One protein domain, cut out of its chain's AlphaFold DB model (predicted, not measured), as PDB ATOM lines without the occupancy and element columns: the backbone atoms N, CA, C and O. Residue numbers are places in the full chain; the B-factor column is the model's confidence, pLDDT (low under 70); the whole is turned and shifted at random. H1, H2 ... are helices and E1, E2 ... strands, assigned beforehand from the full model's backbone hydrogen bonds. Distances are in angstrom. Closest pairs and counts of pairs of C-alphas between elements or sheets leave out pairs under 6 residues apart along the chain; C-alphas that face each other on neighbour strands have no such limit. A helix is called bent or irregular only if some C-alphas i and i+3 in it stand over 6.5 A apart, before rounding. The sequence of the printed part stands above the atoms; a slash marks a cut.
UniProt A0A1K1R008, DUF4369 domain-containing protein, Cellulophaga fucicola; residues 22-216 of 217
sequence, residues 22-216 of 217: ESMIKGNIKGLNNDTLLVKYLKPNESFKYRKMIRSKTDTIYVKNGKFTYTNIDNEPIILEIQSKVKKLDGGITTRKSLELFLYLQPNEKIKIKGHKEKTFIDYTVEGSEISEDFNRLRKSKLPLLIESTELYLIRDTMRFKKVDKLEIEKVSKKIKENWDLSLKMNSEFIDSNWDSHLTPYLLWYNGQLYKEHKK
ATOM      1  N   GLU A  22      15.418 -48.443  44.057       79.50
ATOM      2  CA  GLU A  22      14.985 -47.274  44.830       79.50
ATOM      3  C   GLU A  22      15.573 -45.980  44.259       79.50
ATOM      4  O   GLU A  22      16.782 -45.734  44.338       79.50
ATOM      5  N   SER A  23      14.707 -45.105  43.750       84.88
ATOM      6  CA  SER A  23      15.071 -43.717  43.464       84.88
ATOM      7  C   SER A  23      14.955 -42.887  44.744       84.88
ATOM      8  O   SER A  23      13.990 -43.009  45.502       84.88
ATOM      9  N   MET A  24      15.925 -42.010  44.995       91.56
ATOM     10  CA  MET A  24      15.993 -41.194  46.210       91.56
ATOM     11  C   MET A  24      16.108 -39.711  45.874       91.56
ATOM     12  O   MET A  24      17.006 -39.281  45.157       91.56
ATOM     13  N   ILE A  25      15.248 -38.911  46.492       93.81
ATOM     14  CA  ILE A  25      15.217 -37.457  46.372       93.81
ATOM     15  C   ILE A  25      15.601 -36.862  47.716       93.81
ATOM     16  O   ILE A  25      14.929 -37.097  48.720       93.81
ATOM     17  N   LYS A  26      16.660 -36.054  47.743       96.44
ATOM     18  CA  LYS A  26      17.032 -35.259  48.921       96.44
ATOM     19  C   LYS A  26      16.846 -33.783  48.626       96.44
ATOM     20  O   LYS A  26      17.570 -33.224  47.808       96.44
ATOM     21  N   GLY A  27      15.905 -33.145  49.304       96.38
ATOM     22  CA  GLY A  27      15.607 -31.732  49.120       96.38
ATOM     23  C   GLY A  27      16.111 -30.854  50.254       96.38
ATOM     24  O   GLY A  27      16.059 -31.232  51.424       96.38
ATOM     25  N   ASN A  28      16.574 -29.660  49.895       97.31
ATOM     26  CA  ASN A  28      16.854 -28.553  50.798       97.31
ATOM     27  C   ASN A  28      16.348 -27.239  50.179       97.31
ATOM     28  O   ASN A  28      17.041 -26.613  49.374       97.31
ATOM     29  N   ILE A  29      15.137 -26.831  50.552       96.44
ATOM     30  CA  ILE A  29      14.487 -25.599  50.101       96.44
ATOM     31  C   ILE A  29      14.384 -24.635  51.285       96.44
ATOM     32  O   ILE A  29      13.574 -24.828  52.195       96.44
ATOM     33  N   LYS A  30      15.185 -23.567  51.281       95.31
ATOM     34  CA  LYS A  30      15.096 -22.509  52.301       95.31
ATOM     35  C   LYS A  30      13.699 -21.878  52.279       95.31
ATOM     36  O   LYS A  30      13.157 -21.635  51.209       95.31
ATOM     37  N   GLY A  31      13.108 -21.614  53.444       90.31
ATOM     38  CA  GLY A  31      11.765 -21.020  53.551       90.31
ATOM     39  C   GLY A  31      10.596 -22.012  53.438       90.31
ATOM     40  O   GLY A  31       9.449 -21.626  53.658       90.31
ATOM     41  N   LEU A  32      10.861 -23.293  53.158       89.19
ATOM     42  CA  LEU A  32       9.869 -24.371  53.205       89.19
ATOM     43  C   LEU A  32       9.992 -25.115  54.546       89.19
ATOM     44  O   LEU A  32      10.753 -26.068  54.667       89.19
ATOM     45  N   ASN A  33       9.307 -24.649  55.592       81.94
ATOM     46  CA  ASN A  33       9.488 -25.160  56.956       81.94
ATOM     47  C   ASN A  33       8.202 -25.781  57.498       81.94
ATOM     48  O   ASN A  33       7.170 -25.122  57.502       81.94
ATOM     49  N   ASN A  34       8.301 -27.000  58.042       72.44
ATOM     50  CA  ASN A  34       7.211 -27.696  58.738       72.44
ATOM     51  C   ASN A  34       5.946 -27.862  57.879       72.44
ATOM     52  O   ASN A  34       4.833 -27.918  58.395       72.44
ATOM     53  N   ASP A  35       6.147 -27.949  56.563       80.44
ATOM     54  CA  ASP A  35       5.104 -28.139  55.568       80.44
ATOM     55  C   ASP A  35       4.934 -29.637  55.270       80.44
ATOM     56  O   ASP A  35       5.909 -30.394  55.202       80.44
ATOM     57  N   THR A  36       3.692 -30.056  55.024       87.31
ATOM     58  CA  THR A  36       3.393 -31.348  54.394       87.31
ATOM     59  C   THR A  36       3.169 -31.119  52.907       87.31
ATOM     60  O   THR A  36       2.198 -30.467  52.507       87.31
ATOM     61  N   LEU A  37       4.058 -31.658  52.078       88.81
ATOM     62  CA  LEU A  37       3.932 -31.614  50.624       88.81
ATOM     63  C   LEU A  37       3.125 -32.810  50.142       88.81
ATOM     64  O   LEU A  37       3.266 -33.908  50.674       88.81
ATOM     65  N   LEU A  38       2.305 -32.600  49.120       88.00
ATOM     66  CA  LEU A  38       1.667 -33.685  48.383       88.00
ATOM     67  C   LEU A  38       2.575 -34.125  47.243       88.00
ATOM     68  O   LEU A  38       3.100 -33.272  46.534       88.00
ATOM     69  N   VAL A  39       2.689 -35.429  47.023       87.81
ATOM     70  CA  VAL A  39       3.401 -35.998  45.876       87.81
ATOM     71  C   VAL A  39       2.403 -36.680  44.964       87.81
ATOM     72  O   VAL A  39       1.647 -37.546  45.406       87.81
ATOM     73  N   LYS A  40       2.414 -36.296  43.689       85.19
ATOM     74  CA  LYS A  40       1.682 -36.979  42.624       85.19
ATOM     75  C   LYS A  40       2.662 -37.589  41.637       85.19
ATOM     76  O   LYS A  40       3.670 -36.969  41.302       85.19
ATOM     77  N   TYR A  41       2.303 -38.768  41.149       80.44
ATOM     78  CA  TYR A  41       3.093 -39.559  40.213       80.44
ATOM     79  C   TYR A  41       2.372 -39.609  38.879       80.44
ATOM     80  O   TYR A  41       1.158 -39.824  38.825       80.44
ATOM     81  N   LEU A  42       3.140 -39.440  37.816       80.25
ATOM     82  CA  LEU A  42       2.697 -39.590  36.445       80.25
ATOM     83  C   LEU A  42       3.667 -40.541  35.751       80.25
ATOM     84  O   LEU A  42       4.868 -40.272  35.702       80.25
ATOM     85  N   LYS A  43       3.148 -41.645  35.220       79.25
ATOM     86  CA  LYS A  43       3.946 -42.591  34.444       79.25
ATOM     87  C   LYS A  43       3.831 -42.257  32.953       79.25
ATOM     88  O   LYS A  43       2.707 -42.193  32.450       79.25
ATOM     89  N   PRO A  44       4.943 -42.072  32.216       69.00
ATOM     90  CA  PRO A  44       4.924 -41.765  30.785       69.00
ATOM     91  C   PRO A  44       4.293 -42.849  29.886       69.00
ATOM     92  O   PRO A  44       4.109 -42.637  28.691       69.00
ATOM     93  N   ASN A  45       3.935 -44.017  30.420       67.00
ATOM     94  CA  ASN A  45       3.199 -45.071  29.712       67.00
ATOM     95  C   ASN A  45       1.679 -45.040  29.986       67.00
ATOM     96  O   ASN A  45       0.914 -45.705  29.287       67.00
ATOM     97  N   GLU A  46       1.209 -44.241  30.947       68.75
ATOM     98  CA  GLU A  46      -0.206 -44.149  31.299       68.75
ATOM     99  C   GLU A  46      -0.896 -43.016  30.525       68.75
ATOM    100  O   GLU A  46      -0.404 -41.896  30.418       68.75
ATOM    101  N   SER A  47      -2.089 -43.262  29.978       59.81
ATOM    102  CA  SER A  47      -2.922 -42.167  29.471       59.81
ATOM    103  C   SER A  47      -3.585 -41.454  30.650       59.81
ATOM    104  O   SER A  47      -4.390 -42.079  31.350       59.81
ATOM    105  N   PHE A  48      -3.331 -40.159  30.859       60.84
ATOM    106  CA  PHE A  48      -4.077 -39.397  31.862       60.84
ATOM    107  C   PHE A  48      -5.236 -38.611  31.237       60.84
ATOM    108  O   PHE A  48      -5.230 -38.246  30.065       60.84
ATOM    109  N   LYS A  49      -6.290 -38.416  32.034       53.97
ATOM    110  CA  LYS A  49      -7.293 -37.367  31.816       53.97
ATOM    111  C   LYS A  49      -7.059 -36.342  32.926       53.97
ATOM    112  O   LYS A  49      -7.045 -36.752  34.083       53.97
ATOM    113  N   TYR A  50      -6.968 -35.049  32.636       47.81
ATOM    114  CA  TYR A  50      -6.660 -33.959  33.573       47.81
ATOM    115  C   TYR A  50      -7.624 -33.990  34.758       47.81
ATOM    116  O   TYR A  50      -7.251 -33.848  35.917       47.81
ATOM    117  N   ARG A  51      -8.899 -34.295  34.467       42.62
ATOM    118  CA  ARG A  51      -9.974 -34.445  35.462       42.62
ATOM    119  C   ARG A  51      -9.889 -35.735  36.299       42.62
ATOM    120  O   ARG A  51     -10.598 -35.852  37.289       42.62
ATOM    121  N   LYS A  52      -9.052 -36.703  35.914       43.47
ATOM    122  CA  LYS A  52      -8.787 -37.978  36.609       43.47
ATOM    123  C   LYS A  52      -7.337 -38.112  37.096       43.47
ATOM    124  O   LYS A  52      -6.933 -39.220  37.438       43.47
ATOM    125  N   MET A  53      -6.606 -37.004  37.261       48.00
ATOM    126  CA  MET A  53      -5.397 -36.977  38.107       48.00
ATOM    127  C   MET A  53      -5.652 -37.551  39.516       48.00
ATOM    128  O   MET A  53      -4.724 -37.926  40.210       48.00
ATOM    129  N   ILE A  54      -6.916 -37.685  39.927       43.19
ATOM    130  CA  ILE A  54      -7.369 -38.338  41.163       43.19
ATOM    131  C   ILE A  54      -6.941 -39.824  41.261       43.19
ATOM    132  O   ILE A  54      -6.948 -40.373  42.356       43.19
ATOM    133  N   ARG A  55      -6.548 -40.489  40.159       43.00
ATOM    134  CA  ARG A  55      -6.025 -41.871  40.201       43.00
ATOM    135  C   ARG A  55      -4.504 -41.982  40.355       43.00
ATOM    136  O   ARG A  55      -4.025 -43.099  40.512       43.00
ATOM    137  N   SER A  56      -3.753 -40.875  40.354       54.81
ATOM    138  CA  SER A  56      -2.328 -40.925  40.701       54.81
ATOM    139  C   SER A  56      -2.178 -41.301  42.171       54.81
ATOM    140  O   SER A  56      -2.890 -40.745  43.014       54.81
ATOM    141  N   LYS A  57      -1.236 -42.188  42.497       61.59
ATOM    142  CA  LYS A  57      -0.903 -42.512  43.887       61.59
ATOM    143  C   LYS A  57      -0.690 -41.212  44.689       61.59
ATOM    144  O   LYS A  57       0.090 -40.344  44.328       61.59
ATOM    145  N   THR A  58      -1.512 -41.053  45.716       71.81
ATOM    146  CA  THR A  58      -1.424 -40.092  46.823       71.81
ATOM    147  C   THR A  58      -0.218 -40.299  47.738       71.81
ATOM    148  O   THR A  58      -0.306 -41.262  48.491       71.81
ATOM    149  N   ASP A  59       0.859 -39.512  47.743       85.69
ATOM    150  CA  ASP A  59       1.837 -39.594  48.851       85.69
ATOM    151  C   ASP A  59       2.101 -38.226  49.490       85.69
ATOM    152  O   ASP A  59       1.656 -37.187  48.990       85.69
ATOM    153  N   THR A  60       2.801 -38.224  50.621       88.56
ATOM    154  CA  THR A  60       3.144 -37.022  51.373       88.56
ATOM    155  C   THR A  60       4.602 -37.001  51.792       88.56
ATOM    156  O   THR A  60       5.154 -38.007  52.224       88.56
ATOM    157  N   ILE A  61       5.206 -35.817  51.742       90.81
ATOM    158  CA  ILE A  61       6.550 -35.566  52.262       90.81
ATOM    159  C   ILE A  61       6.438 -34.588  53.422       90.81
ATOM    160  O   ILE A  61       5.839 -33.521  53.282       90.81
ATOM    161  N   TYR A  62       7.055 -34.928  54.550       91.88
ATOM    162  CA  TYR A  62       7.212 -34.003  55.664       91.88
ATOM    163  C   TYR A  62       8.523 -33.225  55.527       91.88
ATOM    164  O   TYR A  62       9.596 -33.821  55.396       91.88
ATOM    165  N   VAL A  63       8.442 -31.895  55.571       93.12
ATOM    166  CA  VAL A  63       9.613 -31.017  55.475       93.12
ATOM    167  C   VAL A  63       9.988 -30.502  56.857       93.12
ATOM    168  O   VAL A  63       9.195 -29.837  57.519       93.12
ATOM    169  N   LYS A  64      11.233 -30.738  57.273       93.94
ATOM    170  CA  LYS A  64      11.773 -30.248  58.545       93.94
ATOM    171  C   LYS A  64      12.943 -29.310  58.282       93.94
ATOM    172  O   LYS A  64      13.964 -29.730  57.741       93.94
ATOM    173  N   ASN A  65      12.812 -28.049  58.695       92.19
ATOM    174  CA  ASN A  65      13.846 -27.015  58.535       92.19
ATOM    175  C   ASN A  65      14.376 -26.911  57.089       92.19
ATOM    176  O   ASN A  65      15.584 -27.007  56.859       92.19
ATOM    177  N   GLY A  66      13.476 -26.813  56.106       93.06
ATOM    178  CA  GLY A  66      13.824 -26.775  54.682       93.06
ATOM    179  C   GLY A  66      14.208 -28.120  54.071       93.06
ATOM    180  O   GLY A  66      14.304 -28.220  52.850       93.06
ATOM    181  N   LYS A  67      14.429 -29.161  54.879       96.25
ATOM    182  CA  LYS A  67      14.971 -30.443  54.424       96.25
ATOM    183  C   LYS A  67      13.898 -31.512  54.328       96.25
ATOM    184  O   LYS A  67      13.040 -31.623  55.205       96.25
ATOM    185  N   PHE A  68      14.000 -32.342  53.300       95.00
ATOM    186  CA  PHE A  68      13.175 -33.533  53.150       95.00
ATOM    187  C   PHE A  68      13.915 -34.641  52.405       95.00
ATOM    188  O   PHE A  68      14.845 -34.384  51.639       95.00
ATOM    189  N   THR A  69      13.458 -35.871  52.613       95.06
ATOM    190  CA  THR A  69      13.865 -37.037  51.830       95.06
ATOM    191  C   THR A  69      12.608 -37.730  51.340       95.06
ATOM    192  O   THR A  69      11.637 -37.846  52.087       95.06
ATOM    193  N   TYR A  70      12.633 -38.187  50.099       91.69
ATOM    194  CA  TYR A  70      11.579 -38.999  49.521       91.69
ATOM    195  C   TYR A  70      12.208 -40.162  48.758       91.69
ATOM    196  O   TYR A  70      13.140 -39.952  47.982       91.69
ATOM    197  N   THR A  71      11.719 -41.372  49.007       89.00
ATOM    198  CA  THR A  71      12.172 -42.585  48.326       89.00
ATOM    199  C   THR A  71      11.004 -43.131  47.531       89.00
ATOM    200  O   THR A  71       9.914 -43.288  48.081       89.00
ATOM    201  N   ASN A  72      11.235 -43.426  46.257       78.06
ATOM    202  CA  ASN A  72      10.281 -44.153  45.440       78.06
ATOM    203  C   ASN A  72      10.855 -45.506  45.042       78.06
ATOM    204  O   ASN A  72      12.013 -45.600  44.646       78.06
ATOM    205  N   ILE A  73      10.007 -46.523  45.108       68.19
ATOM    206  CA  ILE A  73      10.292 -47.872  44.638       68.19
ATOM    207  C   ILE A  73       9.447 -48.049  43.379       68.19
ATOM    208  O   ILE A  73       8.329 -48.562  43.432       68.19
ATOM    209  N   ASP A  74       9.937 -47.513  42.264       75.56
ATOM    210  CA  ASP A  74       9.326 -47.712  40.954       75.56
ATOM    211  C   ASP A  74      10.422 -48.084  39.963       75.56
ATOM    212  O   ASP A  74      11.483 -47.461  39.916       75.56
ATOM    213  N   ASN A  75      10.150 -49.123  39.182       79.88
ATOM    214  CA  ASN A  75      11.089 -49.655  38.199       79.88
ATOM    215  C   ASN A  75      10.906 -48.981  36.830       79.88
ATOM    216  O   ASN A  75      11.557 -49.361  35.860       79.88
ATOM    217  N   GLU A  76      10.003 -48.004  36.735       82.31
ATOM    218  CA  GLU A  76       9.711 -47.257  35.519       82.31
ATOM    219  C   GLU A  76      10.107 -45.777  35.657       82.31
ATOM    220  O   GLU A  76      10.088 -45.225  36.760       82.31
ATOM    221  N   PRO A  77      10.428 -45.100  34.540       85.12
ATOM    222  CA  PRO A  77      10.530 -43.649  34.502       85.12
ATOM    223  C   PRO A  77       9.245 -42.977  34.991       85.12
ATOM    224  O   PRO A  77       8.144 -43.378  34.615       85.12
ATOM    225  N   ILE A  78       9.373 -41.909  35.773       86.00
ATOM    226  CA  ILE A  78       8.231 -41.168  36.319       86.00
ATOM    227  C   ILE A  78       8.433 -39.661  36.219       86.00
ATOM    228  O   ILE A  78       9.550 -39.143  36.191       86.00
ATOM    229  N   ILE A  79       7.312 -38.956  36.235       88.19
ATOM    230  CA  ILE A  79       7.224 -37.526  36.489       88.19
ATOM    231  C   ILE A  79       6.615 -37.342  37.878       88.19
ATOM    232  O   ILE A  79       5.562 -37.911  38.180       88.19
ATOM    233  N   LEU A  80       7.263 -36.537  38.717       88.56
ATOM    234  CA  LEU A  80       6.757 -36.177  40.037       88.56
ATOM    235  C   LEU A  80       6.336 -34.718  40.090       88.56
ATOM    236  O   LEU A  80       7.110 -33.823  39.758       88.56
ATOM    237  N   GLU A  81       5.138 -34.496  40.618       89.12
ATOM    238  CA  GLU A  81       4.676 -33.185  41.060       89.12
ATOM    239  C   GLU A  81       4.662 -33.165  42.592       89.12
ATOM    240  O   GLU A  81       3.802 -33.787  43.223       89.12
ATOM    241  N   ILE A  82       5.602 -32.447  43.207       89.88
ATOM    242  CA  ILE A  82       5.648 -32.231  44.656       89.88
ATOM    243  C   ILE A  82       5.102 -30.836  44.945       89.88
ATOM    244  O   ILE A  82       5.724 -29.816  44.641       89.88
ATOM    245  N   GLN A  83       3.911 -30.781  45.528       87.00
ATOM    246  CA  GLN A  83       3.105 -29.571  45.612       87.00
ATOM    247  C   GLN A  83       2.879 -29.151  47.064       87.00
ATOM    248  O   GLN A  83       2.459 -29.947  47.908       87.00
ATOM    249  N   SER A  84       3.067 -27.858  47.330       79.94
ATOM    250  CA  SER A  84       2.534 -27.224  48.536       79.94
ATOM    251  C   SER A  84       1.043 -26.910  48.351       79.94
ATOM    252  O   SER A  84       0.595 -26.502  47.274       79.94
ATOM    253  N   LYS A  85       0.245 -27.125  49.402       77.69
ATOM    254  CA  LYS A  85      -1.166 -26.721  49.420       77.69
ATOM    255  C   LYS A  85      -1.257 -25.219  49.676       77.69
ATOM    256  O   LYS A  85      -0.682 -24.717  50.635       77.69
ATOM    257  N   VAL A  86      -2.037 -24.521  48.859       74.50
ATOM    258  CA  VAL A  86      -2.345 -23.098  49.026       74.50
ATOM    259  C   VAL A  86      -3.822 -22.955  49.364       74.50
ATOM    260  O   VAL A  86      -4.682 -23.496  48.664       74.50
ATOM    261  N   LYS A  87      -4.127 -22.220  50.434       77.06
ATOM    262  CA  LYS A  87      -5.504 -21.891  50.812       77.06
ATOM    263  C   LYS A  87      -5.992 -20.694  49.991       77.06
ATOM    264  O   LYS A  87      -5.305 -19.679  49.898       77.06
ATOM    265  N   LYS A  88      -7.168 -20.822  49.390       77.44
ATOM    266  CA  LYS A  88      -7.891 -19.750  48.701       77.44
ATOM    267  C   LYS A  88      -8.664 -18.887  49.697       77.44
ATOM    268  O   LYS A  88      -8.923 -19.300  50.827       77.44
ATOM    269  N   LEU A  89      -9.084 -17.705  49.243       79.56
ATOM    270  CA  LEU A  89      -9.914 -16.783  50.027       79.56
ATOM    271  C   LEU A  89     -11.293 -17.366  50.371       79.56
ATOM    272  O   LEU A  89     -11.814 -17.100  51.446       79.56
ATOM    273  N   ASP A  90     -11.847 -18.211  49.501       76.56
ATOM    274  CA  ASP A  90     -13.100 -18.945  49.730       76.56
ATOM    275  C   ASP A  90     -12.936 -20.164  50.665       76.56
ATOM    276  O   ASP A  90     -13.871 -20.938  50.853       76.56
ATOM    277  N   GLY A  91     -11.744 -20.363  51.239       75.00
ATOM    278  CA  GLY A  91     -11.417 -21.505  52.091       75.00
ATOM    279  C   GLY A  91     -11.038 -22.780  51.331       75.00
ATOM    280  O   GLY A  91     -10.555 -23.723  51.959       75.00
ATOM    281  N   GLY A  92     -11.184 -22.812  50.002       79.00
ATOM    282  CA  GLY A  92     -10.774 -23.938  49.169       79.00
ATOM    283  C   GLY A  92      -9.258 -24.148  49.157       79.00
ATOM    284  O   GLY A  92      -8.477 -23.252  49.470       79.00
ATOM    285  N   ILE A  93      -8.813 -25.339  48.756       75.94
ATOM    286  CA  ILE A  93      -7.385 -25.656  48.602       75.94
ATOM    287  C   ILE A  93      -7.048 -25.739  47.113       75.94
ATOM    288  O   ILE A  93      -7.812 -26.279  46.314       75.94
ATOM    289  N   THR A  94      -5.898 -25.198  46.728       78.56
ATOM    290  CA  THR A  94      -5.360 -25.280  45.368       78.56
ATOM    291  C   THR A  94      -3.856 -25.493  45.393       78.56
ATOM    292  O   THR A  94      -3.202 -25.286  46.410       78.56
ATOM    293  N   THR A  95      -3.302 -25.887  44.254       80.44
ATOM    294  CA  THR A  95      -1.860 -25.872  44.001       80.44
ATOM    295  C   THR A  95      -1.551 -24.839  42.919       80.44
ATOM    296  O   THR A  95      -2.460 -24.371  42.218       80.44
ATOM    297  N   ARG A  96      -0.287 -24.418  42.821       85.31
ATOM    298  CA  ARG A  96       0.202 -23.467  41.812       85.31
ATOM    299  C   ARG A  96       1.503 -23.993  41.225       85.31
ATOM    300  O   ARG A  96       2.373 -24.402  41.983       85.31
ATOM    301  N   LYS A  97       1.641 -23.930  39.898       85.31
ATOM    302  CA  LYS A  97       2.805 -24.479  39.185       85.31
ATOM    303  C   LYS A  97       4.132 -23.821  39.576       85.31
ATOM    304  O   LYS A  97       5.143 -24.503  39.627       85.31
ATOM    305  N   SER A  98       4.138 -22.532  39.913       89.19
ATOM    306  CA  SER A  98       5.349 -21.867  40.418       89.19
ATOM    307  C   SER A  98       5.731 -22.291  41.844       89.19
ATOM    308  O   SER A  98       6.876 -22.105  42.235       89.19
ATOM    309  N   LEU A  99       4.802 -22.865  42.621       90.06
ATOM    310  CA  LEU A  99       4.993 -23.341  44.003       90.06
ATOM    311  C   LEU A  99       5.113 -24.876  44.084       90.06
ATOM    312  O   LEU A  99       4.819 -25.487  45.118       90.06
ATOM    313  N   GLU A 100       5.508 -25.494  42.976       90.88
ATOM    314  CA  GLU A 100       5.642 -26.933  42.790       90.88
ATOM    315  C   GLU A 100       7.091 -27.288  42.443       90.88
ATOM    316  O   GLU A 100       7.750 -26.590  41.666       90.88
ATOM    317  N   LEU A 101       7.575 -28.401  42.993       93.44
ATOM    318  CA  LEU A 101       8.756 -29.077  42.470       93.44
ATOM    319  C   LEU A 101       8.272 -30.087  41.431       93.44
ATOM    320  O   LEU A 101       7.506 -30.990  41.755       93.44
ATOM    321  N   PHE A 102       8.700 -29.907  40.192       92.12
ATOM    322  CA  PHE A 102       8.401 -30.786  39.074       92.12
ATOM    323  C   PHE A 102       9.681 -31.534  38.749       92.12
ATOM    324  O   PHE A 102      10.721 -30.899  38.594       92.12
ATOM    325  N   LEU A 103       9.640 -32.859  38.704       92.06
ATOM    326  CA  LEU A 103      10.842 -33.675  38.571       92.06
ATOM    327  C   LEU A 103      10.617 -34.760  37.529       92.06
ATOM    328  O   LEU A 103       9.539 -35.347  37.462       92.06
ATOM    329  N   TYR A 104      11.665 -35.044  36.771       90.94
ATOM    330  CA  TYR A 104      11.772 -36.213  35.913       90.94
ATOM    331  C   TYR A 104      12.733 -37.176  36.590       90.94
ATOM    332  O   TYR A 104      13.797 -36.750  37.038       90.94
ATOM    333  N   LEU A 105      12.328 -38.433  36.722       88.38
ATOM    334  CA  LEU A 105      13.122 -39.455  37.387       88.38
ATOM    335  C   LEU A 105      13.183 -40.713  36.540       88.38
ATOM    336  O   LEU A 105      12.161 -41.187  36.032       88.38
ATOM    337  N   GLN A 106      14.382 -41.263  36.436       88.06
ATOM    338  CA  GLN A 106      14.630 -42.624  35.998       88.06
ATOM    339  C   GLN A 106      14.716 -43.566  37.218       88.06
ATOM    340  O   GLN A 106      14.910 -43.116  38.360       88.06
ATOM    341  N   PRO A 107      14.565 -44.884  37.004       86.06
ATOM    342  CA  PRO A 107      14.796 -45.874  38.051       86.06
ATOM    343  C   PRO A 107      16.215 -45.768  38.631       86.06
ATOM    344  O   PRO A 107      17.182 -45.604  37.891       86.06
ATOM    345  N   ASN A 108      16.349 -45.917  39.952       86.25
ATOM    346  CA  ASN A 108      17.614 -45.854  40.711       86.25
ATOM    347  C   ASN A 108      18.316 -44.491  40.764       86.25
ATOM    348  O   ASN A 108      19.460 -44.409  41.226       86.25
ATOM    349  N   GLU A 109      17.675 -43.411  40.325       89.56
ATOM    350  CA  GLU A 109      18.304 -42.096  40.394       89.56
ATOM    351  C   GLU A 109      18.353 -41.551  41.820       89.56
ATOM    352  O   GLU A 109      17.396 -41.624  42.595       89.56
ATOM    353  N   LYS A 110      19.490 -40.939  42.159       91.88
ATOM    354  CA  LYS A 110      19.692 -40.236  43.426       91.88
ATOM    355  C   LYS A 110      19.849 -38.754  43.152       91.88
ATOM    356  O   LYS A 110      20.963 -38.272  42.952       91.88
ATOM    357  N   ILE A 111      18.741 -38.029  43.206       94.44
ATOM    358  CA  ILE A 111      18.742 -36.597  42.935       94.44
ATOM    359  C   ILE A 111      18.799 -35.764  44.214       94.44
ATOM    360  O   ILE A 111      18.290 -36.128  45.283       94.44
ATOM    361  N   LYS A 112      19.419 -34.594  44.097       96.81
ATOM    362  CA  LYS A 112      19.449 -33.558  45.128       96.81
ATOM    363  C   LYS A 112      18.734 -32.324  44.608       96.81
ATOM    364  O   LYS A 112      18.970 -31.902  43.485       96.81
ATOM    365  N   ILE A 113      17.898 -31.728  45.447       97.19
ATOM    366  CA  ILE A 113      17.187 -30.489  45.139       97.19
ATOM    367  C   ILE A 113      17.674 -29.417  46.102       97.19
ATOM    368  O   ILE A 113      17.662 -29.622  47.319       97.19
ATOM    369  N   LYS A 114      18.087 -28.268  45.575       97.88
ATOM    370  CA  LYS A 114      18.472 -27.099  46.374       97.88
ATOM    371  C   LYS A 114      17.701 -25.885  45.898       97.88
ATOM    372  O   LYS A 114      17.496 -25.725  44.701       97.88
ATOM    373  N   GLY A 115      17.296 -25.020  46.817       96.69
ATOM    374  CA  GLY A 115      16.544 -23.836  46.431       96.69
ATOM    375  C   GLY A 115      16.074 -22.973  47.587       96.69
ATOM    376  O   GLY A 115      16.495 -23.138  48.736       96.69
ATOM    377  N   HIS A 116      15.176 -22.055  47.260       95.69
ATOM    378  CA  HIS A 116      14.485 -21.187  48.198       95.69
ATOM    379  C   HIS A 116      13.031 -20.977  47.761       95.69
ATOM    380  O   HIS A 116      12.703 -20.969  46.575       95.69
ATOM    381  N   LYS A 117      12.146 -20.854  48.744       93.06
ATOM    382  CA  LYS A 117      10.730 -20.555  48.566       93.06
ATOM    383  C   LYS A 117      10.508 -19.071  48.810       93.06
ATOM    384  O   LYS A 117      10.758 -18.582  49.908       93.06
ATOM    385  N   GLU A 118       9.967 -18.417  47.801       92.06
ATOM    386  CA  GLU A 118       9.391 -17.084  47.869       92.06
ATOM    387  C   GLU A 118       7.868 -17.165  48.026       92.06
ATOM    388  O   GLU A 118       7.254 -18.238  48.004       92.06
ATOM    389  N   LYS A 119       7.221 -16.008  48.183       86.94
ATOM    390  CA  LYS A 119       5.766 -15.927  48.382       86.94
ATOM    391  C   LYS A 119       4.968 -16.546  47.230       86.94
ATOM    392  O   LYS A 119       3.945 -17.187  47.469       86.94
ATOM    393  N   THR A 120       5.402 -16.324  45.991       87.50
ATOM    394  CA  THR A 120       4.663 -16.713  44.779       87.50
ATOM    395  C   THR A 120       5.364 -17.790  43.961       87.50
ATOM    396  O   THR A 120       4.773 -18.278  42.998       87.50
ATOM    397  N   PHE A 121       6.573 -18.215  44.331       92.44
ATOM    398  CA  PHE A 121       7.296 -19.271  43.626       92.44
ATOM    399  C   PHE A 121       8.323 -19.981  44.508       92.44
ATOM    400  O   PHE A 121       8.719 -19.482  45.553       92.44
ATOM    401  N   ILE A 122       8.763 -21.156  44.074       94.12
ATOM    402  CA  ILE A 122       9.945 -21.833  44.601       94.12
ATOM    403  C   ILE A 122      10.983 -21.814  43.496       94.12
ATOM    404  O   ILE A 122      10.728 -22.367  42.426       94.12
ATOM    405  N   ASP A 123      12.140 -21.207  43.746       95.19
ATOM    406  CA  ASP A 123      13.289 -21.327  42.858       95.19
ATOM    407  C   ASP A 123      14.225 -22.431  43.339       95.19
ATOM    408  O   ASP A 123      14.657 -22.449  44.492       95.19
ATOM    409  N   TYR A 124      14.491 -23.388  42.456       96.38
ATOM    410  CA  TYR A 124      15.257 -24.576  42.776       96.38
ATOM    411  C   TYR A 124      16.020 -25.109  41.568       96.38
ATOM    412  O   TYR A 124      15.639 -24.902  40.412       96.38
ATOM    413  N   THR A 125      17.076 -25.850  41.879       97.00
ATOM    414  CA  THR A 125      17.858 -26.652  40.946       97.00
ATOM    415  C   THR A 125      17.817 -28.114  41.362       97.00
ATOM    416  O   THR A 125      17.704 -28.441  42.549       97.00
ATOM    417  N   VAL A 126      17.906 -28.992  40.368       96.69
ATOM    418  CA  VAL A 126      18.038 -30.441  40.533       96.69
ATOM    419  C   VAL A 126      19.455 -30.850  40.133       96.69
ATOM    420  O   VAL A 126      20.014 -30.313  39.184       96.69
ATOM    421  N   GLU A 127      20.061 -31.767  40.874       95.81
ATOM    422  CA  GLU A 127      21.387 -32.332  40.610       95.81
ATOM    423  C   GLU A 127      21.317 -33.859  40.732       95.81
ATOM    424  O   GLU A 127      20.508 -34.371  41.507       95.81
ATOM    425  N   GLY A 128      22.225 -34.584  40.071       89.94
ATOM    426  CA  GLY A 128      22.386 -36.035  40.257       89.94
ATOM    427  C   GLY A 128      21.629 -36.920  39.262       89.94
ATOM    428  O   GLY A 128      21.457 -38.102  39.536       89.94
ATOM    429  N   SER A 129      21.190 -36.357  38.135       88.25
ATOM    430  CA  SER A 129      20.593 -37.075  37.001       88.25
ATOM    431  C   SER A 129      21.068 -36.454  35.685       88.25
ATOM    432  O   SER A 129      21.260 -35.236  35.627       88.25
ATOM    433  N   GLU A 130      21.197 -37.265  34.633       86.88
ATOM    434  CA  GLU A 130      21.519 -36.828  33.263       86.88
ATOM    435  C   GLU A 130      20.473 -35.851  32.699       86.88
ATOM    436  O   GLU A 130      20.787 -34.995  31.878       86.88
ATOM    437  N   ILE A 131      19.235 -35.900  33.201       91.62
ATOM    438  CA  ILE A 131      18.140 -35.007  32.787       91.62
ATOM    439  C   ILE A 131      18.262 -33.615  33.436       91.62
ATOM    440  O   ILE A 131      17.673 -32.637  32.969       91.62
ATOM    441  N   SER A 132      19.007 -33.504  34.542       90.25
ATOM    442  CA  SER A 132      18.932 -32.350  35.446       90.25
ATOM    443  C   SER A 132      19.364 -31.035  34.805       90.25
ATOM    444  O   SER A 132      18.743 -30.007  35.063       90.25
ATOM    445  N   GLU A 133      20.423 -31.036  33.994       91.88
ATOM    446  CA  GLU A 133      20.970 -29.806  33.413       91.88
ATOM    447  C   GLU A 133      19.989 -29.161  32.430       91.88
ATOM    448  O   GLU A 133      19.593 -28.001  32.601       91.88
ATOM    449  N   ASP A 134      19.531 -29.945  31.458       95.19
ATOM    450  CA  ASP A 134      18.541 -29.528  30.471       95.19
ATOM    451  C   ASP A 134      17.229 -29.112  31.132       95.19
ATOM    452  O   ASP A 134      16.655 -28.067  30.803       95.19
ATOM    453  N   PHE A 135      16.791 -29.880  32.132       95.56
ATOM    454  CA  PHE A 135      15.604 -29.548  32.901       95.56
ATOM    455  C   PHE A 135      15.756 -28.216  33.638       95.56
ATOM    456  O   PHE A 135      14.868 -27.366  33.551       95.56
ATOM    457  N   ASN A 136      16.873 -27.996  34.334       96.25
ATOM    458  CA  ASN A 136      17.127 -26.752  35.057       96.25
ATOM    459  C   ASN A 136      17.137 -25.550  34.106       96.25
ATOM    460  O   ASN A 136      16.531 -24.523  34.422       96.25
ATOM    461  N   ARG A 137      17.782 -25.675  32.936       95.69
ATOM    462  CA  ARG A 137      17.834 -24.624  31.907       95.69
ATOM    463  C   ARG A 137      16.434 -24.284  31.401       95.69
ATOM    464  O   ARG A 137      16.026 -23.120  31.449       95.69
ATOM    465  N   LEU A 138      15.666 -25.298  31.000       95.94
ATOM    466  CA  LEU A 138      14.302 -25.120  30.510       95.94
ATOM    467  C   LEU A 138      13.384 -24.541  31.593       95.94
ATOM    468  O   LEU A 138      12.688 -23.553  31.356       95.94
ATOM    469  N   ARG A 139      13.420 -25.088  32.811       95.12
ATOM    470  CA  ARG A 139      12.647 -24.587  33.956       95.12
ATOM    471  C   ARG A 139      12.962 -23.119  34.238       95.12
ATOM    472  O   ARG A 139      12.037 -22.324  34.390       95.12
ATOM    473  N   LYS A 140      14.245 -22.747  34.291       95.06
ATOM    474  CA  LYS A 140      14.675 -21.370  34.571       95.06
ATOM    475  C   LYS A 140      14.154 -20.393  33.520       95.06
ATOM    476  O   LYS A 140      13.677 -19.325  33.888       95.06
ATOM    477  N   SER A 141      14.160 -20.782  32.243       95.69
ATOM    478  CA  SER A 141      13.599 -19.956  31.164       95.69
ATOM    479  C   SER A 141      12.088 -19.721  31.305       95.69
ATOM    480  O   SER A 141      11.589 -18.651  30.969       95.69
ATOM    481  N   LYS A 142      11.354 -20.697  31.856       94.81
ATOM    482  CA  LYS A 142       9.894 -20.648  32.035       94.81
ATOM    483  C   LYS A 142       9.443 -19.971  33.320       94.81
ATOM    484  O   LYS A 142       8.280 -19.586  33.429       94.81
ATOM    485  N   LEU A 143      10.330 -19.864  34.308       93.56
ATOM    486  CA  LEU A 143       9.988 -19.395  35.647       93.56
ATOM    487  C   LEU A 143       9.254 -18.036  35.653       93.56
ATOM    488  O   LEU A 143       8.243 -17.955  36.352       93.56
ATOM    489  N   PRO A 144       9.641 -17.018  34.853       95.25
ATOM    490  CA  PRO A 144       8.912 -15.748  34.809       95.25
ATOM    491  C   PRO A 144       7.434 -15.902  34.417       95.25
ATOM    492  O   PRO A 144       6.559 -15.357  35.088       95.25
ATOM    493  N   LEU A 145       7.134 -16.722  33.401       95.44
ATOM    494  CA  LEU A 145       5.757 -16.988  32.958       95.44
ATOM    495  C   LEU A 145       4.934 -17.698  34.040       95.44
ATOM    496  O   LEU A 145       3.736 -17.446  34.194       95.44
ATOM    497  N   LEU A 146       5.567 -18.605  34.793       92.62
ATOM    498  CA  LEU A 146       4.917 -19.324  35.888       92.62
ATOM    499  C   LEU A 146       4.618 -18.402  37.077       92.62
ATOM    500  O   LEU A 146       3.554 -18.538  37.682       92.62
ATOM    501  N   ILE A 147       5.525 -17.471  37.394       94.12
ATOM    502  CA  ILE A 147       5.322 -16.445  38.428       94.12
ATOM    503  C   ILE A 147       4.136 -15.556  38.050       94.12
ATOM    504  O   ILE A 147       3.170 -15.488  38.813       94.12
ATOM    505  N   GLU A 148       4.155 -14.973  36.847       96.06
ATOM    506  CA  GLU A 148       3.075 -14.108  36.354       96.06
ATOM    507  C   GLU A 148       1.730 -14.850  36.364       96.06
ATOM    508  O   GLU A 148       0.721 -14.340  36.848       96.06
ATOM    509  N   SER A 149       1.711 -16.107  35.908       94.38
ATOM    510  CA  SER A 149       0.495 -16.929  35.930       94.38
ATOM    511  C   SER A 149      -0.053 -17.101  37.347       94.38
ATOM    512  O   SER A 149      -1.263 -17.011  37.557       94.38
ATOM    513  N   THR A 150       0.811 -17.343  38.336       92.31
ATOM    514  CA  THR A 150       0.402 -17.471  39.740       92.31
ATOM    515  C   THR A 150      -0.158 -16.169  40.295       92.31
ATOM    516  O   THR A 150      -1.175 -16.204  40.989       92.31
ATOM    517  N   GLU A 151       0.431 -15.027  39.961       93.69
ATOM    518  CA  GLU A 151      -0.084 -13.714  40.357       93.69
ATOM    519  C   GLU A 151      -1.453 -13.433  39.732       93.69
ATOM    520  O   GLU A 151      -2.403 -13.094  40.441       93.69
ATOM    521  N   LEU A 152      -1.613 -13.700  38.434       95.12
ATOM    522  CA  LEU A 152      -2.899 -13.599  37.741       95.12
ATOM    523  C   LEU A 152      -3.948 -14.539  38.342       95.12
ATOM    524  O   LEU A 152      -5.112 -14.163  38.488       95.12
ATOM    525  N   TYR A 153      -3.559 -15.749  38.751       91.75
ATOM    526  CA  TYR A 153      -4.458 -16.651  39.464       91.75
ATOM    527  C   TYR A 153      -4.927 -16.068  40.804       91.75
ATOM    528  O   TYR A 153      -6.100 -16.226  41.145       91.75
ATOM    529  N   LEU A 154      -4.048 -15.402  41.559       90.62
ATOM    530  CA  LEU A 154      -4.408 -14.740  42.820       90.62
ATOM    531  C   LEU A 154      -5.345 -13.549  42.585       90.62
ATOM    532  O   LEU A 154      -6.333 -13.394  43.309       90.62
ATOM    533  N   ILE A 155      -5.084 -12.753  41.544       93.88
ATOM    534  CA  ILE A 155      -5.964 -11.660  41.111       93.88
ATOM    535  C   ILE A 155      -7.343 -12.220  40.762       93.88
ATOM    536  O   ILE A 155      -8.350 -11.780  41.313       93.88
ATOM    537  N   ARG A 156      -7.396 -13.254  39.919       93.19
ATOM    538  CA  ARG A 156      -8.645 -13.890  39.492       93.19
ATOM    539  C   ARG A 156      -9.438 -14.462  40.665       93.19
ATOM    540  O   ARG A 156     -10.657 -14.315  40.710       93.19
ATOM    541  N   ASP A 157      -8.771 -15.120  41.609       90.69
ATOM    542  CA  ASP A 157      -9.430 -15.676  42.793       90.69
ATOM    543  C   ASP A 157      -9.977 -14.554  43.698       90.69
ATOM    544  O   ASP A 157     -11.086 -14.671  44.216       90.69
ATOM    545  N   THR A 158      -9.271 -13.422  43.796       92.38
ATOM    546  CA  THR A 158      -9.758 -12.216  44.492       92.38
ATOM    547  C   THR A 158     -10.972 -11.605  43.795       92.38
ATOM    548  O   THR A 158     -11.955 -11.271  44.453       92.38
ATOM    549  N   MET A 159     -10.945 -11.493  42.465       94.88
ATOM    550  CA  MET A 159     -12.068 -10.987  41.667       94.88
ATOM    551  C   MET A 159     -13.312 -11.861  41.831       94.88
ATOM    552  O   MET A 159     -14.407 -11.340  42.026       94.88
ATOM    553  N   ARG A 160     -13.143 -13.189  41.825       91.62
ATOM    554  CA  ARG A 160     -14.229 -14.149  42.074       91.62
ATOM    555  C   ARG A 160     -14.817 -13.993  43.471       91.62
ATOM    556  O   ARG A 160     -16.033 -13.927  43.603       91.62
ATOM    557  N   PHE A 161     -13.969 -13.887  44.493       92.06
ATOM    558  CA  PHE A 161     -14.416 -13.664  45.870       92.06
ATOM    559  C   PHE A 161     -15.203 -12.351  46.009       92.06
ATOM    560  O   PHE A 161     -16.258 -12.321  46.636       92.06
ATOM    561  N   LYS A 162     -14.736 -11.283  45.351       94.38
ATOM    562  CA  LYS A 162     -15.402  -9.972  45.305       94.38
ATOM    563  C   LYS A 162     -16.586  -9.898  44.329       94.38
ATOM    564  O   LYS A 162     -17.176  -8.830  44.209       94.38
ATOM    565  N   LYS A 163     -16.933 -10.993  43.641       93.94
ATOM    566  CA  LYS A 163     -18.005 -11.057  42.629       93.94
ATOM    567  C   LYS A 163     -17.881  -9.977  41.541       93.94
ATOM    568  O   LYS A 163     -18.878  -9.400  41.120       93.94
ATOM    569  N   VAL A 164     -16.650  -9.700  41.105       95.62
ATOM    570  CA  VAL A 164     -16.371  -8.798  39.975       95.62
ATOM    571  C   VAL A 164     -17.027  -9.337  38.700       95.62
ATOM    572  O   VAL A 164     -17.243 -10.545  38.574       95.62
ATOM    573  N   ASP A 165     -17.323  -8.438  37.760       96.31
ATOM    574  CA  ASP A 165     -17.910  -8.768  36.465       96.31
ATOM    575  C   ASP A 165     -17.171  -9.908  35.732       96.31
ATOM    576  O   ASP A 165     -15.939 -10.033  35.761       96.31
ATOM    577  N   LYS A 166     -17.957 -10.757  35.060       94.94
ATOM    578  CA  LYS A 166     -17.466 -11.973  34.411       94.94
ATOM    579  C   LYS A 166     -16.513 -11.667  33.253       94.94
ATOM    580  O   LYS A 166     -15.549 -12.415  33.086       94.94
ATOM    581  N   LEU A 167     -16.741 -10.592  32.494       95.88
ATOM    582  CA  LEU A 167     -15.885 -10.215  31.365       95.88
ATOM    583  C   LEU A 167     -14.501  -9.783  31.852       95.88
ATOM    584  O   LEU A 167     -13.491 -10.151  31.256       95.88
ATOM    585  N   GLU A 168     -14.420  -9.081  32.985       96.12
ATOM    586  CA  GLU A 168     -13.130  -8.719  33.587       96.12
ATOM    587  C   GLU A 168     -12.362  -9.957  34.083       96.12
ATOM    588  O   GLU A 168     -11.155 -10.086  33.867       96.12
ATOM    589  N   ILE A 169     -13.058 -10.927  34.691       96.00
ATOM    590  CA  ILE A 169     -12.462 -12.217  35.094       96.00
ATOM    591  C   ILE A 169     -11.966 -13.006  33.869       96.00
ATOM    592  O   ILE A 169     -10.949 -13.713  33.943       96.00
ATOM    593  N   GLU A 170     -12.677 -12.913  32.747       96.19
ATOM    594  CA  GLU A 170     -12.317 -13.574  31.495       96.19
ATOM    595  C   GLU A 170     -11.044 -12.986  30.879       96.19
ATOM    596  O   GLU A 170     -10.178 -13.758  30.470       96.19
ATOM    597  N   LYS A 171     -10.846 -11.660  30.919       96.50
ATOM    598  CA  LYS A 171      -9.593 -11.022  30.465       96.50
ATOM    599  C   LYS A 171      -8.369 -11.582  31.195       96.50
ATOM    600  O   LYS A 171      -7.401 -11.997  30.558       96.50
ATOM    601  N   VAL A 172      -8.436 -11.681  32.526       96.94
ATOM    602  CA  VAL A 172      -7.367 -12.296  33.337       96.94
ATOM    603  C   VAL A 172      -7.184 -13.774  32.980       96.94
ATOM    604  O   VAL A 172      -6.063 -14.266  32.871       96.94
ATOM    605  N   SER A 173      -8.283 -14.498  32.761       94.75
ATOM    606  CA  SER A 173      -8.232 -15.919  32.398       94.75
ATOM    607  C   SER A 173      -7.608 -16.153  31.019       94.75
ATOM    608  O   SER A 173      -6.879 -17.130  30.848       94.75
ATOM    609  N   LYS A 174      -7.830 -15.244  30.065       96.38
ATOM    610  CA  LYS A 174      -7.191 -15.268  28.748       96.38
ATOM    611  C   LYS A 174      -5.679 -15.101  28.869       96.38
ATOM    612  O   LYS A 174      -4.950 -15.908  28.307       96.38
ATOM    613  N   LYS A 175      -5.207 -14.145  29.675       96.44
ATOM    614  CA  LYS A 175      -3.766 -13.941  29.889       96.44
ATOM    615  C   LYS A 175      -3.086 -15.159  30.523       96.44
ATOM    616  O   LYS A 175      -2.011 -15.568  30.098       96.44
ATOM    617  N   ILE A 176      -3.746 -15.805  31.489       94.38
ATOM    618  CA  ILE A 176      -3.276 -17.078  32.062       94.38
ATOM    619  C   ILE A 176      -3.139 -18.156  30.974       94.38
ATOM    620  O   ILE A 176      -2.155 -18.897  30.964       94.38
ATOM    621  N   LYS A 177      -4.118 -18.255  30.065       92.25
ATOM    622  CA  LYS A 177      -4.076 -19.206  28.947       92.25
ATOM    623  C   LYS A 177      -2.933 -18.889  27.981       92.25
ATOM    624  O   LYS A 177      -2.223 -19.804  27.588       92.25
ATOM    625  N   GLU A 178      -2.710 -17.621  27.650       95.38
ATOM    626  CA  GLU A 178      -1.589 -17.197  26.801       95.38
ATOM    627  C   GLU A 178      -0.237 -17.610  27.404       95.38
ATOM    628  O   GLU A 178       0.591 -18.196  26.710       95.38
ATOM    629  N   ASN A 179      -0.034 -17.402  28.709       95.25
ATOM    630  CA  ASN A 179       1.194 -17.823  29.391       95.25
ATOM    631  C   ASN A 179       1.372 -19.348  29.394       95.25
ATOM    632  O   ASN A 179       2.493 -19.854  29.286       95.25
ATOM    633  N   TRP A 180       0.271 -20.092  29.502       90.12
ATOM    634  CA  TRP A 180       0.287 -21.545  29.384       90.12
ATOM    635  C   TRP A 180       0.678 -22.007  27.975       90.12
ATOM    636  O   TRP A 180       1.568 -22.846  27.831       90.12
ATOM    637  N   ASP A 181       0.058 -21.427  26.947       91.75
ATOM    638  CA  ASP A 181       0.324 -21.744  25.543       91.75
ATOM    639  C   ASP A 181       1.787 -21.419  25.181       91.75
ATOM    640  O   ASP A 181       2.461 -22.223  24.532       91.75
ATOM    641  N   LEU A 182       2.331 -20.306  25.690       95.62
ATOM    642  CA  LEU A 182       3.752 -19.963  25.559       95.62
ATOM    643  C   LEU A 182       4.666 -20.993  26.236       95.62
ATOM    644  O   LEU A 182       5.646 -21.426  25.636       95.62
ATOM    645  N   SER A 183       4.337 -21.448  27.449       92.38
ATOM    646  CA  SER A 183       5.109 -22.505  28.115       92.38
ATOM    647  C   SER A 183       5.116 -23.805  27.296       92.38
ATOM    648  O   SER A 183       6.162 -24.443  27.155       92.38
ATOM    649  N   LEU A 184       3.984 -24.206  26.711       91.19
ATOM    650  CA  LEU A 184       3.927 -25.385  25.836       91.19
ATOM    651  C   LEU A 184       4.756 -25.211  24.564       91.19
ATOM    652  O   LEU A 184       5.457 -26.141  24.151       91.19
ATOM    653  N   LYS A 185       4.732 -24.011  23.980       94.19
ATOM    654  CA  LYS A 185       5.570 -23.676  22.832       94.19
ATOM    655  C   LYS A 185       7.055 -23.813  23.169       94.19
ATOM    656  O   LYS A 185       7.759 -24.499  22.446       94.19
ATOM    657  N   MET A 186       7.497 -23.295  24.315       96.25
ATOM    658  CA  MET A 186       8.889 -23.426  24.769       96.25
ATOM    659  C   MET A 186       9.321 -24.887  24.984       96.25
ATOM    660  O   MET A 186      10.476 -25.224  24.754       96.25
ATOM    661  N   ASN A 187       8.413 -25.773  25.419       94.75
ATOM    662  CA  ASN A 187       8.718 -27.211  25.453       94.75
ATOM    663  C   ASN A 187       8.931 -27.765  24.037       94.75
ATOM    664  O   ASN A 187       9.815 -28.587  23.841       94.75
ATOM    665  N   SER A 188       8.113 -27.337  23.075       95.00
ATOM    666  CA  SER A 188       8.207 -27.791  21.681       95.00
ATOM    667  C   SER A 188       9.496 -27.290  21.026       95.00
ATOM    668  O   SER A 188      10.238 -28.083  20.468       95.00
ATOM    669  N   GLU A 189       9.840 -26.014  21.222       96.50
ATOM    670  CA  GLU A 189      11.104 -25.425  20.759       96.50
ATOM    671  C   GLU A 189      12.330 -26.139  21.364       96.50
ATOM    672  O   GLU A 189      13.327 -26.360  20.672       96.50
ATOM    673  N   PHE A 190      12.253 -26.550  22.639       96.69
ATOM    674  CA  PHE A 190      13.292 -27.373  23.263       96.69
ATOM    675  C   PHE A 190      13.414 -28.742  22.585       96.69
ATOM    676  O   PHE A 190      14.527 -29.132  22.239       96.69
ATOM    677  N   ILE A 191      12.295 -29.451  22.386       95.56
ATOM    678  CA  ILE A 191      12.261 -30.771  21.733       95.56
ATOM    679  C   ILE A 191      12.889 -30.692  20.336       95.56
ATOM    680  O   ILE A 191      13.761 -31.494  20.014       95.56
ATOM    681  N   ASP A 192      12.485 -29.701  19.539       96.00
ATOM    682  CA  ASP A 192      12.952 -29.533  18.160       96.00
ATOM    683  C   ASP A 192      14.467 -29.287  18.086       96.00
ATOM    684  O   ASP A 192      15.121 -29.715  17.138       96.00
ATOM    685  N   SER A 193      15.031 -28.630  19.105       96.44
ATOM    686  CA  SER A 193      16.449 -28.252  19.143       96.44
ATOM    687  C   SER A 193      17.350 -29.246  19.894       96.44
ATOM    688  O   SER A 193      18.565 -29.095  19.842       96.44
ATOM    689  N   ASN A 194      16.788 -30.216  20.629       96.00
ATOM    690  CA  ASN A 194      17.528 -31.116  21.534       96.00
ATOM    691  C   ASN A 194      16.962 -32.547  21.466       96.00
ATOM    692  O   ASN A 194      16.564 -33.133  22.477       96.00
ATOM    693  N   TRP A 195      16.855 -33.105  20.260       93.06
ATOM    694  CA  TRP A 195      16.210 -34.407  20.040       93.06
ATOM    695  C   TRP A 195      16.908 -35.571  20.766       93.06
ATOM    696  O   TRP A 195      16.265 -36.551  21.134       93.06
ATOM    697  N   ASP A 196      18.211 -35.444  20.996       92.94
ATOM    698  CA  ASP A 196      19.081 -36.390  21.696       92.94
ATOM    699  C   ASP A 196      19.071 -36.236  23.228       92.94
ATOM    700  O   ASP A 196      19.601 -37.091  23.936       92.94
ATOM    701  N   SER A 197      18.432 -35.191  23.767       94.19
ATOM    702  CA  SER A 197      18.329 -34.983  25.213       94.19
ATOM    703  C   SER A 197      17.484 -36.060  25.899       94.19
ATOM    704  O   SER A 197      16.355 -36.353  25.496       94.19
ATOM    705  N   HIS A 198      17.958 -36.554  27.047       92.31
ATOM    706  CA  HIS A 198      17.206 -37.465  27.918       92.31
ATOM    707  C   HIS A 198      15.904 -36.852  28.471       92.31
ATOM    708  O   HIS A 198      15.021 -37.578  28.934       92.31
ATOM    709  N   LEU A 199      15.749 -35.524  28.412       93.25
ATOM    710  CA  LEU A 199      14.524 -34.824  28.793       93.25
ATOM    711  C   LEU A 199      13.427 -34.923  27.715       93.25
ATOM    712  O   LEU A 199      12.233 -34.921  28.035       93.25
ATOM    713  N   THR A 200      13.812 -35.021  26.442       93.81
ATOM    714  CA  THR A 200      12.905 -34.932  25.286       93.81
ATOM    715  C   THR A 200      11.766 -35.958  25.307       93.81
ATOM    716  O   THR A 200      10.615 -35.544  25.127       93.81
ATOM    717  N   PRO A 201      11.989 -37.254  25.609       90.38
ATOM    718  CA  PRO A 201      10.903 -38.235  25.687       90.38
ATOM    719  C   PRO A 201       9.810 -37.861  26.699       90.38
ATOM    720  O   PRO A 201       8.618 -38.034  26.431       90.38
ATOM    721  N   TYR A 202      10.195 -37.288  27.842       90.06
ATOM    722  CA  TYR A 202       9.238 -36.852  28.854       90.06
ATOM    723  C   TYR A 202       8.430 -35.637  28.397       90.06
ATOM    724  O   TYR A 202       7.218 -35.588  28.619       90.06
ATOM    725  N   LEU A 203       9.078 -34.668  27.742       91.06
ATOM    726  CA  LEU A 203       8.399 -33.483  27.213       91.06
ATOM    727  C   LEU A 203       7.444 -33.839  26.076       91.06
ATOM    728  O   LEU A 203       6.333 -33.314  26.049       91.06
ATOM    729  N   LEU A 204       7.836 -34.750  25.179       89.44
ATOM    730  CA  LEU A 204       6.980 -35.269  24.110       89.44
ATOM    731  C   LEU A 204       5.714 -35.901  24.678       89.44
ATOM    732  O   LEU A 204       4.604 -35.564  24.255       89.44
ATOM    733  N   TRP A 205       5.868 -36.779  25.673       86.56
ATOM    734  CA  TRP A 205       4.724 -37.377  26.341       86.56
ATOM    735  C   TRP A 205       3.862 -36.308  27.020       86.56
ATOM    736  O   TRP A 205       2.669 -36.215  26.732       86.56
ATOM    737  N   TYR A 206       4.453 -35.457  27.862       83.75
ATOM    738  CA  TYR A 206       3.721 -34.468  28.655       83.75
ATOM    739  C   TYR A 206       2.970 -33.458  27.776       83.75
ATOM    740  O   TYR A 206       1.761 -33.278  27.939       83.75
ATOM    741  N   ASN A 207       3.642 -32.859  26.785       85.50
ATOM    742  CA  ASN A 207       3.007 -31.971  25.808       85.50
ATOM    743  C   ASN A 207       1.910 -32.699  25.030       85.50
ATOM    744  O   ASN A 207       0.812 -32.163  24.868       85.50
ATOM    745  N   GLY A 208       2.181 -33.921  24.563       82.44
ATOM    746  CA  GLY A 208       1.227 -34.719  23.796       82.44
ATOM    747  C   GLY A 208      -0.062 -35.009  24.568       82.44
ATOM    748  O   GLY A 208      -1.151 -34.943  23.993       82.44
ATOM    749  N   GLN A 209       0.030 -35.281  25.872       76.19
ATOM    750  CA  GLN A 209      -1.153 -35.447  26.720       76.19
ATOM    751  C   GLN A 209      -1.922 -34.129  26.878       76.19
ATOM    752  O   GLN A 209      -3.138 -34.106  26.697       76.19
ATOM    753  N   LEU A 210      -1.230 -33.012  27.111       74.00
ATOM    754  CA  LEU A 210      -1.871 -31.703  27.281       74.00
ATOM    755  C   LEU A 210      -2.570 -31.209  26.004       74.00
ATOM    756  O   LEU A 210      -3.681 -30.681  26.075       74.00
ATOM    757  N   TYR A 211      -1.987 -31.445  24.827       69.88
ATOM    758  CA  TYR A 211      -2.626 -31.143  23.540       69.88
ATOM    759  C   TYR A 211      -3.938 -31.914  23.338       69.88
ATOM    760  O   TYR A 211      -4.919 -31.357  22.836       69.88
ATOM    761  N   LYS A 212      -3.986 -33.193  23.740       67.62
ATOM    762  CA  LYS A 212      -5.197 -34.030  23.645       67.62
ATOM    763  C   LYS A 212      -6.331 -33.538  24.543       67.62
ATOM    764  O   LYS A 212      -7.488 -33.872  24.287       67.62
ATOM    765  N   GLU A 213      -6.013 -32.795  25.593       61.91
ATOM    766  CA  GLU A 213      -6.983 -32.296  26.568       61.91
ATOM    767  C   GLU A 213      -7.501 -30.912  26.212       61.91
ATOM    768  O   GLU A 213      -8.709 -30.701  26.273       61.91
ATOM    769  N   HIS A 214      -6.624 -30.016  25.752       57.59
ATOM    770  CA  HIS A 214      -7.015 -28.687  25.274       57.59
ATOM    771  C   HIS A 214      -7.937 -28.737  24.053       57.59
ATOM    772  O   HIS A 214      -8.824 -27.904  23.937       57.59
ATOM    773  N   LYS A 215      -7.806 -29.737  23.169       54.66
ATOM    774  CA  LYS A 215      -8.743 -29.923  22.041       54.66
ATOM    775  C   LYS A 215     -10.125 -30.463  22.443       54.66
ATOM    776  O   LYS A 215     -11.004 -30.542  21.591       54.66
ATOM    777  N   LYS A 216     -10.317 -30.900  23.694       47.50
ATOM    778  CA  LYS A 216     -11.589 -31.473  24.185       47.50
ATOM    779  C   LYS A 216     -12.444 -30.484  24.981       47.50
ATOM    780  O   LYS A 216     -13.532 -30.864  25.412       47.50
TER     781      LYS A 216
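This is residues 22 to 216 of the 217 residues of the protein "DUF4369 domain-containing protein" of Cellulophaga fucicola (UniProt A0A1K1R008). Two strongly twisted sheets of four strands face each other as a sandwich, and a group of three helices packs along one side of it. H2 begins beside edge strand E8, bends, and makes with H3 a long helical hairpin that reaches past the sheets, while H4 folds back along H3. The printed part has 195 residues with four named helices and eight named strands, in the order E1 E2 H1 E3 E4 E5 E6 E7 E8 H2 H3 H4. One sheet, E4 E1 E7 E8, is mixed, and the other, E3 E2 E5 E6, is antiparallel. The class is mixed, helices and strands, and the whole is compact, with a radius of gyration of the C-alphas of 17.0 A and spans of 51 by 40 by 30 A.

The first sheet runs E4, residues 67 to 73, E1, residues 22 to 30, E7, residues 110 to 117, and E8, residues 122 to 127. E4 and E1 are antiparallel, with N 25 and O 70 2.8 A apart; E1 and E7 are parallel, with N 28 and O 113 2.8 A apart; E7 and E8 form a hairpin, with N 112 and O 127 2.8 A apart. The second sheet runs E3, residues 59 to 62, E2, residues 36 to 42, E5, residues 78 to 83, and E6, residues 100 to 105. Its N and O pairs within hydrogen-bond range include N 37 and O 61, 2.8 A, N 40 and O 81, 2.9 A, and, in the hairpin E5 and E6, N 82 and O 101, 2.8 A. The facing parts of the sheets are 9.7 A centre to centre, with strands at 26 degrees. H2, residues 132 to 161, was assigned as one helix by its hydrogen bonds but is bent, with C-alphas 141 and 144 7.3 A apart; its arms H2a, residues 132 to 141, and H2b, residues 144 to 161, stand at a steep tilt of 56 degrees. H2a is on the first sheet at a height of 5.2 A, over none of its strands; its closest C-alphas to E8 are those of Ser 132 and Val 126, 5.5 A. H2b touches H3, residues 166 to 193, in a helical hairpin at a shallow tilt of 21 degrees, opposite ways, closest at the C-alphas of Ser 149 and Ile 176, 5.4 A. H3, with residues 184 to 191 alone, touches H4, residues 200 to 214, in a second helical hairpin, closest at the C-alphas of Ile 191 and Thr 200, 5.5 A. H4 and H1, residues 50 to 55, each only graze the second sheet. Every O i to N i+4 pair is within hydrogen-bond range in H2a, H2b, H3 and H4; in irregular H1, where C-alphas 51 and 54 are 7.4 A apart, 0 of 2 are, beside 2 of 3 O i to N i+3 pairs.

E1 begins at C-alpha 22 (14.985, -47.274, 44.830) and is 25.9 A long. H3, 40.6 A long, begins at C-alpha 166 (-17.466, -11.973, 34.411). H2b is 25.9 A long, and H4 is 20.9 A long, ending at C-alpha 214 (-7.015, -28.687, 25.274).

The two C-alphas farthest apart are those of Asn 108 and Asp 165, 51.5 A. The printed part has no cut, and the one long link, E5 to E6, holds residues 84 to 99. The mean pLDDT of the printed part is 86.7, with residues 44 to 57, 73 and 211 to 216 under 70.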